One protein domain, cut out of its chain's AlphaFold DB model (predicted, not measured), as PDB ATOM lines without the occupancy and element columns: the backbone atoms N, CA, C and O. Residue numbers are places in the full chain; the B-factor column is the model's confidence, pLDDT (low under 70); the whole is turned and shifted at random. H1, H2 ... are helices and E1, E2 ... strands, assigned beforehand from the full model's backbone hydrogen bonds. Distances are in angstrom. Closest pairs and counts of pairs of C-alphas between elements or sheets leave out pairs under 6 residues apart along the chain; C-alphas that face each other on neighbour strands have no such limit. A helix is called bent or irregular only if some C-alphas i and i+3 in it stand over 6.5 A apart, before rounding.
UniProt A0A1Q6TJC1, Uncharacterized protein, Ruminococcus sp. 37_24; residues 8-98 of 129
ATOM      1  N   ILE A   8     309.756 240.776 351.061       94.81
ATOM      2  CA  ILE A   8     308.536 240.418 351.775       94.81
ATOM      3  C   ILE A   8     308.982 239.545 352.938       94.81
ATOM      4  O   ILE A   8     309.364 238.390 352.731       94.81
ATOM      5  N   THR A   9     308.978 240.123 354.140       93.94
ATOM      6  CA  THR A   9     309.379 239.420 355.363       93.94
ATOM      7  C   THR A   9     308.138 239.013 356.137       93.94
ATOM      8  O   THR A   9     307.436 239.878 356.655       93.94
ATOM      9  N   GLU A  10     307.876 237.714 356.218       93.75
ATOM     10  CA  GLU A  10     306.800 237.140 357.024       93.75
ATOM     11  C   GLU A  10     307.376 236.629 358.348       93.75
ATOM     12  O   GLU A  10     308.392 235.933 358.370       93.75
ATOM     13  N   VAL A  11     306.716 236.972 359.449       90.06
ATOM     14  CA  VAL A  11     307.032 236.489 360.790       90.06
ATOM     15  C   VAL A  11     305.948 235.516 361.227       90.06
ATOM     16  O   VAL A  11     304.756 235.834 361.206       90.06
ATOM     17  N   ARG A  12     306.379 234.338 361.671       90.25
ATOM     18  CA  ARG A  12     305.540 233.299 362.267       90.25
ATOM     19  C   ARG A  12     306.007 233.068 363.694       90.25
ATOM     20  O   ARG A  12     307.199 232.924 363.929       90.25
ATOM     21  N   ILE A  13     305.071 233.064 364.635       86.50
ATOM     22  CA  ILE A  13     305.348 232.854 366.059       86.50
ATOM     23  C   ILE A  13     304.299 231.882 366.580       86.50
ATOM     24  O   ILE A  13     303.165 232.296 366.835       86.50
ATOM     25  N   ASN A  14     304.661 230.614 366.758       84.38
ATOM     26  CA  ASN A  14     303.761 229.577 367.270       84.38
ATOM     27  C   ASN A  14     302.363 229.631 366.614       84.38
ATOM     28  O   ASN A  14     302.235 229.600 365.393       84.38
ATOM     29  N   SER A  15     301.306 229.750 367.425       78.25
ATOM     30  CA  SER A  15     299.911 229.848 366.974       78.25
ATOM     31  C   SER A  15     299.431 231.283 366.701       78.25
ATOM     32  O   SER A  15     298.241 231.486 366.456       78.25
ATOM     33  N   ILE A  16     300.304 232.296 366.770       82.25
ATOM     34  CA  ILE A  16     299.945 233.672 366.399       82.25
ATOM     35  C   ILE A  16     299.771 233.732 364.880       82.25
ATOM     36  O   ILE A  16     300.561 233.163 364.125       82.25
ATOM     37  N   LYS A  17     298.745 234.456 364.420       84.94
ATOM     38  CA  LYS A  17     298.546 234.710 362.992       84.94
ATOM     39  C   LYS A  17     299.809 235.358 362.395       84.94
ATOM     40  O   LYS A  17     300.257 236.366 362.945       84.94
ATOM     41  N   PRO A  18     300.346 234.837 361.276       88.50
ATOM     42  CA  PRO A  18     301.509 235.427 360.628       88.50
ATOM     43  C   PRO A  18     301.277 236.891 360.258       88.50
ATOM     44  O   PRO A  18     300.162 237.288 359.898       88.50
ATOM     45  N   PHE A  19     302.337 237.687 360.335       86.12
ATOM     46  CA  PHE A  19     302.310 239.103 359.978       86.12
ATOM     47  C   PHE A  19     303.587 239.499 359.244       86.12
ATOM     48  O   PHE A  19     304.616 238.838 359.359       86.12
ATOM     49  N   ASN A  20     303.516 240.592 358.485       89.06
ATOM     50  CA  ASN A  20     304.638 241.070 357.687       89.06
ATOM     51  C   ASN A  20     305.385 242.203 358.388       89.06
ATOM     52  O   ASN A  20     304.773 243.031 359.066       89.06
ATOM     53  N   ILE A  21     306.698 242.252 358.177       87.06
ATOM     54  CA  ILE A  21     307.579 243.308 358.682       87.06
ATOM     55  C   ILE A  21     308.502 243.825 357.576       87.06
ATOM     56  O   ILE A  21     308.726 243.156 356.567       87.06
ATOM     57  N   ASN A  22     309.080 245.005 357.792       85.69
ATOM     58  CA  ASN A  22     310.109 245.566 356.920       85.69
ATOM     59  C   ASN A  22     311.484 245.319 357.547       85.69
ATOM     60  O   ASN A  22     311.944 246.122 358.353       85.69
ATOM     61  N   LEU A  23     312.121 244.196 357.201       88.44
ATOM     62  CA  LEU A  23     313.438 243.843 357.742       88.44
ATOM     63  C   LEU A  23     314.598 244.275 356.835       88.44
ATOM     64  O   LEU A  23     315.646 244.701 357.308       88.44
ATOM     65  N   TYR A  24     314.406 244.168 355.523       89.50
ATOM     66  CA  TYR A  24     315.436 244.442 354.529       89.50
ATOM     67  C   TYR A  24     315.047 245.631 353.648       89.50
ATOM     68  O   TYR A  24     313.868 245.883 353.407       89.50
ATOM     69  N   ALA A  25     316.048 246.347 353.134       90.38
ATOM     70  CA  ALA A  25     315.842 247.357 352.101       90.38
ATOM     71  C   ALA A  25     315.622 246.707 350.724       90.38
ATOM     72  O   ALA A  25     315.999 245.554 350.491       90.38
ATOM     73  N   HIS A  26     315.044 247.465 349.793       94.06
ATOM     74  CA  HIS A  26     314.909 247.057 348.394       94.06
ATOM     75  C   HIS A  26     316.287 246.771 347.765       94.06
ATOM     76  O   HIS A  26     317.306 247.317 348.194       94.06
ATOM     77  N   LYS A  27     316.332 245.917 346.736       95.00
ATOM     78  CA  LYS A  27     317.577 245.526 346.052       95.00
ATOM     79  C   LYS A  27     317.470 245.698 344.544       95.00
ATOM     80  O   LYS A  27     316.499 245.259 343.940       95.00
ATOM     81  N   ILE A  28     318.522 246.240 343.938       94.94
ATOM     82  CA  ILE A  28     318.753 246.168 342.494       94.94
ATOM     83  C   ILE A  28     319.847 245.121 342.245       94.94
ATOM     84  O   ILE A  28     320.944 245.212 342.807       94.94
ATOM     85  N   SER A  29     319.525 244.086 341.467       94.25
ATOM     86  CA  SER A  29     320.404 242.934 341.219       94.25
ATOM     87  C   SER A  29     320.097 242.268 339.879       94.25
ATOM     88  O   SER A  29     318.954 242.276 339.425       94.25
ATOM     89  N   GLU A  30     321.106 241.663 339.255       94.25
ATOM     90  CA  GLU A  30     320.931 240.853 338.043       94.25
ATOM     91  C   GLU A  30     320.282 239.500 338.356       94.25
ATOM     92  O   GLU A  30     319.392 239.042 337.640       94.25
ATOM     93  N   SER A  31     320.698 238.876 339.459       94.50
ATOM     94  CA  SER A  31     320.152 237.611 339.943       94.50
ATOM     95  C   SER A  31     319.058 237.835 340.985       94.50
ATOM     96  O   SER A  31     319.042 238.846 341.699       94.50
ATOM     97  N   HIS A  32     318.128 236.880 341.070       94.06
ATOM     98  CA  HIS A  32     317.099 236.873 342.104       94.06
ATOM     99  C   HIS A  32     317.752 236.673 343.481       94.06
ATOM    100  O   HIS A  32     318.488 235.696 343.645       94.06
ATOM    101  N   PRO A  33     317.521 237.557 344.470       94.56
ATOM    102  CA  PRO A  33     318.147 237.399 345.774       94.56
ATOM    103  C   PRO A  33     317.645 236.137 346.483       94.56
ATOM    104  O   PRO A  33     316.465 235.792 346.403       94.56
ATOM    105  N   CYS A  34     318.536 235.454 347.201       94.25
ATOM    106  CA  CYS A  34     318.170 234.254 347.946       94.25
ATOM    107  C   CYS A  34     317.117 234.559 349.019       94.25
ATOM    108  O   CYS A  34     317.116 235.631 349.633       94.25
ATOM    109  N   THR A  35     316.236 233.584 349.251       93.81
ATOM    110  CA  THR A  35     315.340 233.611 350.410       93.81
ATOM    111  C   THR A  35     316.172 233.440 351.670       93.81
ATOM    112  O   THR A  35     316.994 232.529 351.741       93.81
ATOM    113  N   ASP A  36     315.933 234.305 352.647       92.31
ATOM    114  CA  ASP A  36     316.559 234.234 353.960       92.31
ATOM    115  C   ASP A  36     315.552 233.695 354.976       92.31
ATOM    116  O   ASP A  36     314.366 234.043 354.926       92.31
ATOM    117  N   VAL A  37     316.005 232.805 355.856       94.19
ATOM    118  CA  VAL A  37     315.170 232.169 356.879       94.19
ATOM    119  C   VAL A  37     315.927 232.183 358.193       94.19
ATOM    120  O   VAL A  37     316.932 231.491 358.348       94.19
ATOM    121  N   ILE A  38     315.396 232.928 359.151       92.25
ATOM    122  CA  ILE A  38     315.938 233.034 360.498       92.25
ATOM    123  C   ILE A  38     315.007 232.262 361.419       92.25
ATOM    124  O   ILE A  38     313.823 232.583 361.546       92.25
ATOM    125  N   LYS A  39     315.553 231.222 362.047       92.56
ATOM    126  CA  LYS A  39     314.839 230.406 363.027       92.56
ATOM    127  C   LYS A  39     315.296 230.778 364.421       92.56
ATOM    128  O   LYS A  39     316.482 230.694 364.740       92.56
ATOM    129  N   ILE A  40     314.334 231.168 365.234       87.69
ATOM    130  CA  ILE A  40     314.552 231.655 366.579       87.69
ATOM    131  C   ILE A  40     313.843 230.714 367.550       87.69
ATOM    132  O   ILE A  40     312.626 230.555 367.521       87.69
ATOM    133  N   ASN A  41     314.633 230.108 368.424       86.50
ATOM    134  CA  ASN A  41     314.201 229.235 369.501       86.50
ATOM    135  C   ASN A  41     314.736 229.758 370.839       86.50
ATOM    136  O   ASN A  41     315.360 230.818 370.922       86.50
ATOM    137  N   TRP A  42     314.472 229.026 371.920       81.25
ATOM    138  CA  TRP A  42     314.862 229.466 373.257       81.25
ATOM    139  C   TRP A  42     316.365 229.740 373.403       81.25
ATOM    140  O   TRP A  42     316.756 230.691 374.088       81.25
ATOM    141  N   ASP A  43     317.194 228.905 372.782       85.00
ATOM    142  CA  ASP A  43     318.637 228.906 372.990       85.00
ATOM    143  C   ASP A  43     319.318 230.063 372.247       85.00
ATOM    144  O   ASP A  43     320.282 230.627 372.764       85.00
ATOM    145  N   ASN A  44     318.780 230.479 371.093       87.19
ATOM    146  CA  ASN A  44     319.369 231.528 370.250       87.19
ATOM    147  C   ASN A  44     318.585 232.858 370.220       87.19
ATOM    148  O   ASN A  44     319.058 233.822 369.620       87.19
ATOM    149  N   ALA A  45     317.424 232.956 370.881       82.12
ATOM    150  CA  ALA A  45     316.535 234.119 370.764       82.12
ATOM    151  C   ALA A  45     317.174 235.466 371.084       82.12
ATOM    152  O   ALA A  45     316.862 236.460 370.438       82.12
ATOM    153  N   GLU A  46     318.044 235.522 372.086       80.62
ATOM    154  CA  GLU A  46     318.705 236.775 372.449       80.62
ATOM    155  C   GLU A  46     319.706 237.217 371.379       80.62
ATOM    156  O   GLU A  46     319.709 238.383 370.996       80.62
ATOM    157  N   GLU A  47     320.496 236.279 370.860       87.06
ATOM    158  CA  GLU A  47     321.511 236.545 369.845       87.06
ATOM    159  C   GLU A  47     320.872 236.951 368.510       87.06
ATOM    160  O   GLU A  47     321.221 237.985 367.938       87.06
ATOM    161  N   GLU A  48     319.894 236.179 368.032       88.31
ATOM    162  CA  GLU A  48     319.253 236.435 366.740       88.31
ATOM    163  C   GLU A  48     318.446 237.737 366.741       88.31
ATOM    164  O   GLU A  48     318.494 238.502 365.781       88.31
ATOM    165  N   ILE A  49     317.765 238.067 367.840       81.50
ATOM    166  CA  ILE A  49     317.030 239.336 367.933       81.50
ATOM    167  C   ILE A  49     317.977 240.527 368.007       81.50
ATOM    168  O   ILE A  49     317.706 241.554 367.384       81.50
ATOM    169  N   GLN A  50     319.100 240.404 368.718       82.12
ATOM    170  CA  GLN A  50     320.110 241.463 368.740       82.12
ATOM    171  C   GLN A  50     320.690 241.724 367.345       82.12
ATOM    172  O   GLN A  50     320.855 242.889 366.980       82.12
ATOM    173  N   LYS A  51     320.924 240.679 366.536       86.38
ATOM    174  CA  LYS A  51     321.373 240.823 365.136       86.38
ATOM    175  C   LYS A  51     320.372 241.599 364.274       86.38
ATOM    176  O   LYS A  51     320.782 242.344 363.388       86.38
ATOM    177  N   LEU A  52     319.075 241.445 364.542       82.00
ATOM    178  CA  LEU A  52     317.998 242.114 363.799       82.00
ATOM    179  C   LEU A  52     317.775 243.571 364.240       82.00
ATOM    180  O   LEU A  52     317.183 244.367 363.503       82.00
ATOM    181  N   GLY A  53     318.287 243.947 365.414       72.06
ATOM    182  CA  GLY A  53     318.247 245.312 365.931       72.06
ATOM    183  C   GLY A  53     316.825 245.843 366.159       72.06
ATOM    184  O   GLY A  53     315.906 245.106 366.507       72.06
ATOM    185  N   LEU A  54     316.635 247.152 365.958       64.19
ATOM    186  CA  LEU A  54     315.358 247.857 366.171       64.19
ATOM    187  C   LEU A  54     314.311 247.618 365.063       64.19
ATOM    188  O   LEU A  54     313.253 248.240 365.078       64.19
ATOM    189  N   CYS A  55     314.588 246.747 364.087       68.19
ATOM    190  CA  CYS A  55     313.707 246.544 362.931       68.19
ATOM    191  C   CYS A  55     312.515 245.619 363.220       68.19
ATOM    192  O   CYS A  55     311.629 245.465 362.378       68.19
ATOM    193  N   LEU A  56     312.480 244.985 364.393       76.69
ATOM    194  CA  LEU A  56     311.385 244.103 364.775       76.69
ATOM    195  C   LEU A  56     310.262 244.892 365.462       76.69
ATOM    196  O   LEU A  56     310.522 245.657 366.389       76.69
ATOM    197  N   PRO A  57     308.987 244.646 365.107       74.62
ATOM    198  CA  PRO A  57     307.849 245.246 365.804       74.62
ATOM    199  C   PRO A  57     307.586 244.590 367.169       74.62
ATOM    200  O   PRO A  57     306.586 244.890 367.825       74.62
ATOM    201  N   PHE A  58     308.452 243.670 367.598       76.88
ATOM    202  CA  PHE A  58     308.404 243.002 368.886       76.88
ATOM    203  C   PHE A  58     309.801 242.900 369.487       76.88
ATOM    204  O   PHE A  58     310.796 242.770 368.780       76.88
ATOM    205  N   GLY A  59     309.863 242.942 370.810       75.94
ATOM    206  CA  GLY A  59     311.040 242.565 371.566       75.94
ATOM    207  C   GLY A  59     310.762 241.355 372.446       75.94
ATOM    208  O   GLY A  59     309.623 240.916 372.636       75.94
ATOM    209  N   ILE A  60     311.840 240.815 372.997       76.69
ATOM    210  CA  ILE A  60     311.808 239.647 373.863       76.69
ATOM    211  C   ILE A  60     312.419 240.002 375.211       76.69
ATOM    212  O   ILE A  60     313.483 240.606 375.301       76.69
ATOM    213  N   THR A  61     311.752 239.587 376.285       75.56
ATOM    214  CA  THR A  61     312.319 239.622 377.634       75.56
ATOM    215  C   THR A  61     312.353 238.217 378.218       75.56
ATOM    216  O   THR A  61     311.305 237.590 378.403       75.56
ATOM    217  N   LYS A  62     313.554 237.750 378.582       72.88
ATOM    218  CA  LYS A  62     313.745 236.504 379.333       72.88
ATOM    219  C   LYS A  62     313.111 236.601 380.723       72.88
ATOM    220  O   LYS A  62     313.314 237.562 381.463       72.88
ATOM    221  N   ARG A  63     312.319 235.594 381.091       75.81
ATOM    222  CA  ARG A  63     311.735 235.404 382.427       75.81
ATOM    223  C   ARG A  63     312.054 233.993 382.919       75.81
ATOM    224  O   ARG A  63     312.303 233.090 382.129       75.81
ATOM    225  N   ARG A  64     311.970 233.778 384.237       72.94
ATOM    226  CA  ARG A  64     312.291 232.489 384.886       72.94
ATOM    227  C   ARG A  64     311.542 231.281 384.298       72.94
ATOM    228  O   ARG A  64     312.056 230.176 384.373       72.94
ATOM    229  N   LYS A  65     310.335 231.479 383.751       71.56
ATOM    230  CA  LYS A  65     309.496 230.407 383.192       71.56
ATOM    231  C   LYS A  65     309.362 230.433 381.659       71.56
ATOM    232  O   LYS A  65     308.661 229.593 381.117       71.56
ATOM    233  N   GLY A  66     309.963 231.391 380.953       72.56
ATOM    234  CA  GLY A  66     309.734 231.550 379.511       72.56
ATOM    235  C   GLY A  66     310.107 232.932 378.983       72.56
ATOM    236  O   GLY A  66     310.708 233.736 379.701       72.56
ATOM    237  N   LEU A  67     309.761 233.212 377.727       71.50
ATOM    238  CA  LEU A  67     309.953 234.523 377.112       71.50
ATOM    239  C   LEU A  67     308.630 235.278 377.136       71.50
ATOM    240  O   LEU A  67     307.564 234.746 376.822       71.50
ATOM    241  N   LYS A  68     308.701 236.553 377.504       72.44
ATOM    242  CA  LYS A  68     307.610 237.480 377.233       72.44
ATOM    243  C   LYS A  68     307.941 238.203 375.933       72.44
ATOM    244  O   LYS A  68     308.911 238.960 375.906       72.44
ATOM    245  N   LEU A  69     307.139 237.968 374.897       73.31
ATOM    246  CA  LEU A  69     307.134 238.811 373.708       73.31
ATOM    247  C   LEU A  69     306.317 240.060 374.025       73.31
ATOM    248  O   LEU A  69     305.179 239.968 374.500       73.31
ATOM    249  N   PHE A  70     306.913 241.220 373.791       72.00
ATOM    250  CA  PHE A  70     306.223 242.500 373.852       72.00
ATOM    251  C   PHE A  70     306.220 243.105 372.459       72.00
ATOM    252  O   PHE A  70     307.256 243.162 371.804       72.00
ATOM    253  N   PHE A  71     305.053 243.526 371.996       70.75
ATOM    254  CA  PHE A  71     304.902 244.179 370.705       70.75
ATOM    255  C   PHE A  71     304.903 245.688 370.929       70.75
ATOM    256  O   PHE A  71     304.347 246.169 371.913       70.75
ATOM    257  N   TRP A  72     305.581 246.417 370.049       67.19
ATOM    258  CA  TRP A  72     305.761 247.867 370.169       67.19
ATOM    259  C   TRP A  72     304.518 248.633 369.707       67.19
ATOM    260  O   TRP A  72     304.314 249.771 370.113       67.19
ATOM    261  N   ASN A  73     303.673 247.985 368.902       63.28
ATOM    262  CA  ASN A  73     302.356 248.483 368.538       63.28
ATOM    263  C   ASN A  73     301.285 247.767 369.369       63.28
ATOM    264  O   ASN A  73     301.319 246.540 369.495       63.28
ATOM    265  N   ASP A  74     300.271 248.514 369.812       55.00
ATOM    266  CA  ASP A  74     299.092 248.019 370.554       55.00
ATOM    267  C   ASP A  74     298.242 246.983 369.780       55.00
ATOM    268  O   ASP A  74     297.241 246.478 370.285       55.00
ATOM    269  N   LEU A  75     298.640 246.637 368.551       53.00
ATOM    270  CA  LEU A  75     297.986 245.653 367.685       53.00
ATOM    271  C   LEU A  75     298.086 244.213 368.206       53.00
ATOM    272  O   LEU A  75     297.283 243.371 367.806       53.00
ATOM    273  N   PHE A  76     299.036 243.916 369.095       56.91
ATOM    274  CA  PHE A  76     299.183 242.589 369.687       56.91
ATOM    275  C   PHE A  76     299.304 242.683 371.209       56.91
ATOM    276  O   PHE A  76     300.240 243.266 371.755       56.91
ATOM    277  N   THR A  77     298.377 242.042 371.920       58.94
ATOM    278  CA  THR A  77     298.503 241.804 373.361       58.94
ATOM    279  C   THR A  77     299.767 240.999 373.647       58.94
ATOM    280  O   THR A  77     299.984 239.973 373.012       58.94
ATOM    281  N   ASN A  78     300.570 241.438 374.624       63.56
ATOM    282  CA  ASN A  78     301.741 240.721 375.150       63.56
ATOM    283  C   ASN A  78     301.536 239.195 375.159       63.56
ATOM    284  O   ASN A  78     300.790 238.681 375.998       63.56
ATOM    285  N   VAL A  79     302.225 238.472 374.274       68.19
ATOM    286  CA  VAL A  79     302.099 237.016 374.199       68.19
ATOM    287  C   VAL A  79     303.165 236.380 375.081       68.19
ATOM    288  O   VAL A  79     304.365 236.633 374.946       68.19
ATOM    289  N   LYS A  80     302.720 235.566 376.039       71.12
ATOM    290  CA  LYS A  80     303.615 234.732 376.842       71.12
ATOM    291  C   LYS A  80     303.907 233.467 376.051       71.12
ATOM    292  O   LYS A  80     302.967 232.773 375.683       71.12
ATOM    293  N   GLN A  81     305.184 233.180 375.829       72.94
ATOM    294  CA  GLN A  81     305.620 231.923 375.234       72.94
ATOM    295  C   GLN A  81     306.451 231.157 376.254       72.94
ATOM    296  O   GLN A  81     307.376 231.700 376.875       72.94
ATOM    297  N   TRP A  82     306.079 229.901 376.479       76.06
ATOM    298  CA  TRP A  82     306.839 229.014 377.345       76.06
ATOM    299  C   TRP A  82     308.149 228.636 376.662       76.06
ATOM    300  O   TRP A  82     308.257 228.662 375.439       76.06
ATOM    301  N   LYS A  83     309.165 228.316 377.466       73.44
ATOM    302  CA  LYS A  83     310.492 227.945 376.958       73.44
ATOM    303  C   LYS A  83     310.422 226.783 375.960       73.44
ATOM    304  O   LYS A  83     311.107 226.817 374.948       73.44
ATOM    305  N   GLU A  84     309.620 225.777 376.286       74.69
ATOM    306  CA  GLU A  84     309.499 224.525 375.532       74.69
ATOM    307  C   GLU A  84     308.761 224.709 374.201       74.69
ATOM    308  O   GLU A  84     309.014 223.970 373.258       74.69
ATOM    309  N   ASP A  85     307.920 225.741 374.112       77.75
ATOM    310  CA  ASP A  85     307.044 225.978 372.967       77.75
ATOM    311  C   ASP A  85     307.541 227.108 372.066       77.75
ATOM    312  O   ASP A  85     306.837 227.490 371.142       77.75
ATOM    313  N   LEU A  86     308.686 227.739 372.347       80.62
ATOM    314  CA  LEU A  86     309.116 228.907 371.582       80.62
ATOM    315  C   LEU A  86     309.667 228.506 370.208       80.62
ATOM    316  O   LEU A  86     310.823 228.093 370.104       80.62
ATOM    317  N   ASP A  87     308.871 228.753 369.170       85.62
ATOM    318  CA  ASP A  87     309.262 228.627 367.771       85.62
ATOM    319  C   ASP A  87     308.866 229.890 366.989       85.62
ATOM    320  O   ASP A  87     307.692 230.259 366.852       85.62
ATOM    321  N   ILE A  88     309.884 230.604 366.518       88.19
ATOM    322  CA  ILE A  88     309.736 231.804 365.705       88.19
ATOM    323  C   ILE A  88     310.483 231.582 364.392       88.19
ATOM    324  O   ILE A  88     311.679 231.296 364.379       88.19
ATOM    325  N   GLU A  89     309.796 231.796 363.278       93.00
ATOM    326  CA  GLU A  89     310.397 231.797 361.947       93.00
ATOM    327  C   GLU A  89     310.193 233.167 361.304       93.00
ATOM    328  O   GLU A  89     309.066 233.649 361.168       93.00
ATOM    329  N   ILE A  90     311.293 233.800 360.902       92.38
ATOM    330  CA  ILE A  90     311.292 235.035 360.120       92.38
ATOM    331  C   ILE A  90     311.813 234.685 358.735       92.38
ATOM    332  O   ILE A  90     312.972 234.301 358.574       92.38
ATOM    333  N   LYS A  91     310.952 234.802 357.728       95.44
ATOM    334  CA  LYS A  91     311.266 234.424 356.353       95.44
ATOM    335  C   LYS A  91     311.172 235.627 355.433       95.44
ATOM    336  O   LYS A  91     310.087 236.171 355.240       95.44
ATOM    337  N   THR A  92     312.282 235.974 354.791       95.88
ATOM    338  CA  THR A  92     312.328 237.018 353.763       95.88
ATOM    339  C   THR A  92     312.408 236.398 352.385       95.88
ATOM    340  O   THR A  92     313.416 235.804 352.006       95.88
ATOM    341  N   SER A  93     311.356 236.606 351.604       96.50
ATOM    342  CA  SER A  93     311.335 236.329 350.168       96.50
ATOM    343  C   SER A  93     311.460 237.624 349.367       96.50
ATOM    344  O   SER A  93     311.220 238.711 349.891       96.50
ATOM    345  N   TRP A  94     311.842 237.522 348.096       97.00
ATOM    346  CA  TRP A  94     312.029 238.678 347.225       97.00
ATOM    347  C   TRP A  94     311.049 238.616 346.066       97.00
ATOM    348  O   TRP A  94     310.868 237.579 345.433       97.00
ATOM    349  N   ARG A  95     310.409 239.745 345.775       95.75
ATOM    350  CA  ARG A  95     309.487 239.871 344.649       95.75
ATOM    351  C   ARG A  95     310.061 240.846 343.639       95.75
ATOM    352  O   ARG A  95     310.421 241.963 343.996       95.75
ATOM    353  N   GLU A  96     310.119 240.426 342.378       95.94
ATOM    354  CA  GLU A  96     310.434 241.337 341.278       95.94
ATOM    355  C   GLU A  96     309.325 242.389 341.158       95.94
ATOM    356  O   GLU A  96     308.132 242.068 341.145       95.94
ATOM    357  N   TYR A  97     309.729 243.652 341.097       94.06
ATOM    358  CA  TYR A  97     308.848 244.809 341.074       94.06
ATOM    359  C   TYR A  97     309.269 245.759 339.950       94.06
ATOM    360  O   TYR A  97     310.440 245.825 339.574       94.06
ATOM    361  N   LYS A  98     308.297 246.486 339.394       92.75
ATOM    362  CA  LYS A  98     308.539 247.550 338.417       92.75
ATOM    363  C   LYS A  98     308.455 248.891 339.152       92.75
ATOM    364  O   LYS A  98     307.337 249.337 339.397       92.75
TER     365      LYS A  98
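AT A GLANCE: This is residues 8 to 98 of the 129 residues of an uncharacterized protein of Ruminococcus sp. 37_24 (UniProt A0A1Q6TJC1). Picture an elongated model of two sheets set one after the other along its length: a twisted sheet of four strands, E2, E1, E8 and E4, and a smaller sheet of three, E5, E6 and E7, toward one end. The single helix, H1, bridges them at the side, between E4 and E5, while E3 and the last residues of E8 lie at the far end. The printed part has 91 residues with one named helix and eight named strands, in the order E1 E2 E3 E4 H1 E5 E6 E7 E8; it is mostly strand, and both sheets are antiparallel. It is only just compact, close to loose, with a radius of gyration of the C-alphas of 14.3 A and spans of 48 by 27 by 22 A.

IN THESE COORDINATES: Start in the four-stranded sheet with E1, residues 8 to 13, at C-alpha 8 (308.536, 240.418, 351.775). E2 is residues 16 to 21, E4 is residues 36 to 40, and E8, the longest strand, runs 27.9 A from residue 88 to C-alpha 97 at (308.848, 244.809, 341.074). E3, residues 27 to 29, pairs with no named strand. Find H1, residues 45 to 55, beginning at C-alpha 45 (316.535, 234.119, 370.764) and 15.0 A long; it is irregular, with C-alphas 51 and 54 9.3 A apart. The smaller sheet holds E5, residues 58 to 63, 15.9 A; E6, residues 66 to 71, 16.1 A; and E7, residues 79 to 82.

HOW THE PARTS SIT: In the order E2, E1, E8, E4, look first at E1 and E8, antiparallel at 164 degrees, with N 10 and O 91 2.9 A apart, within hydrogen-bond range. On the other side of E1, E2 forms a hairpin with it, and N 11 and O 19 are 2.8 A apart. The edge strand E4 is antiparallel to E8 at 165 degrees, with N 38 and O 90 at 2.8 A. H1 only grazes this sheet; its closest C-alphas to E4 are those of Glu 48 and Ile 40, 6.7 A. H1 is also on the other sheet, over E5 at a height over the sheet of 8.5 A, the closest C-alphas being those of Glu 46 and Ile 60, 7.6 A. E5, E6 and E7 are a meander, each strand the antiparallel neighbour of the one before: look for N 61 and O 68 at 2.9 A, and N 67 and O 81 at 2.9 A. E6 and E8 are apart. In H1, 5 of 7 O i to N i+4 pairs are within hydrogen-bond range.

THE WHOLE: The two C-alphas farthest apart, those of Arg 64 and Lys 98, are 49.0 A apart. The printed part has no cut and no long link. Its mean pLDDT is 82.6; look for values under 70 at residues 54 to 55 and 72 to 79.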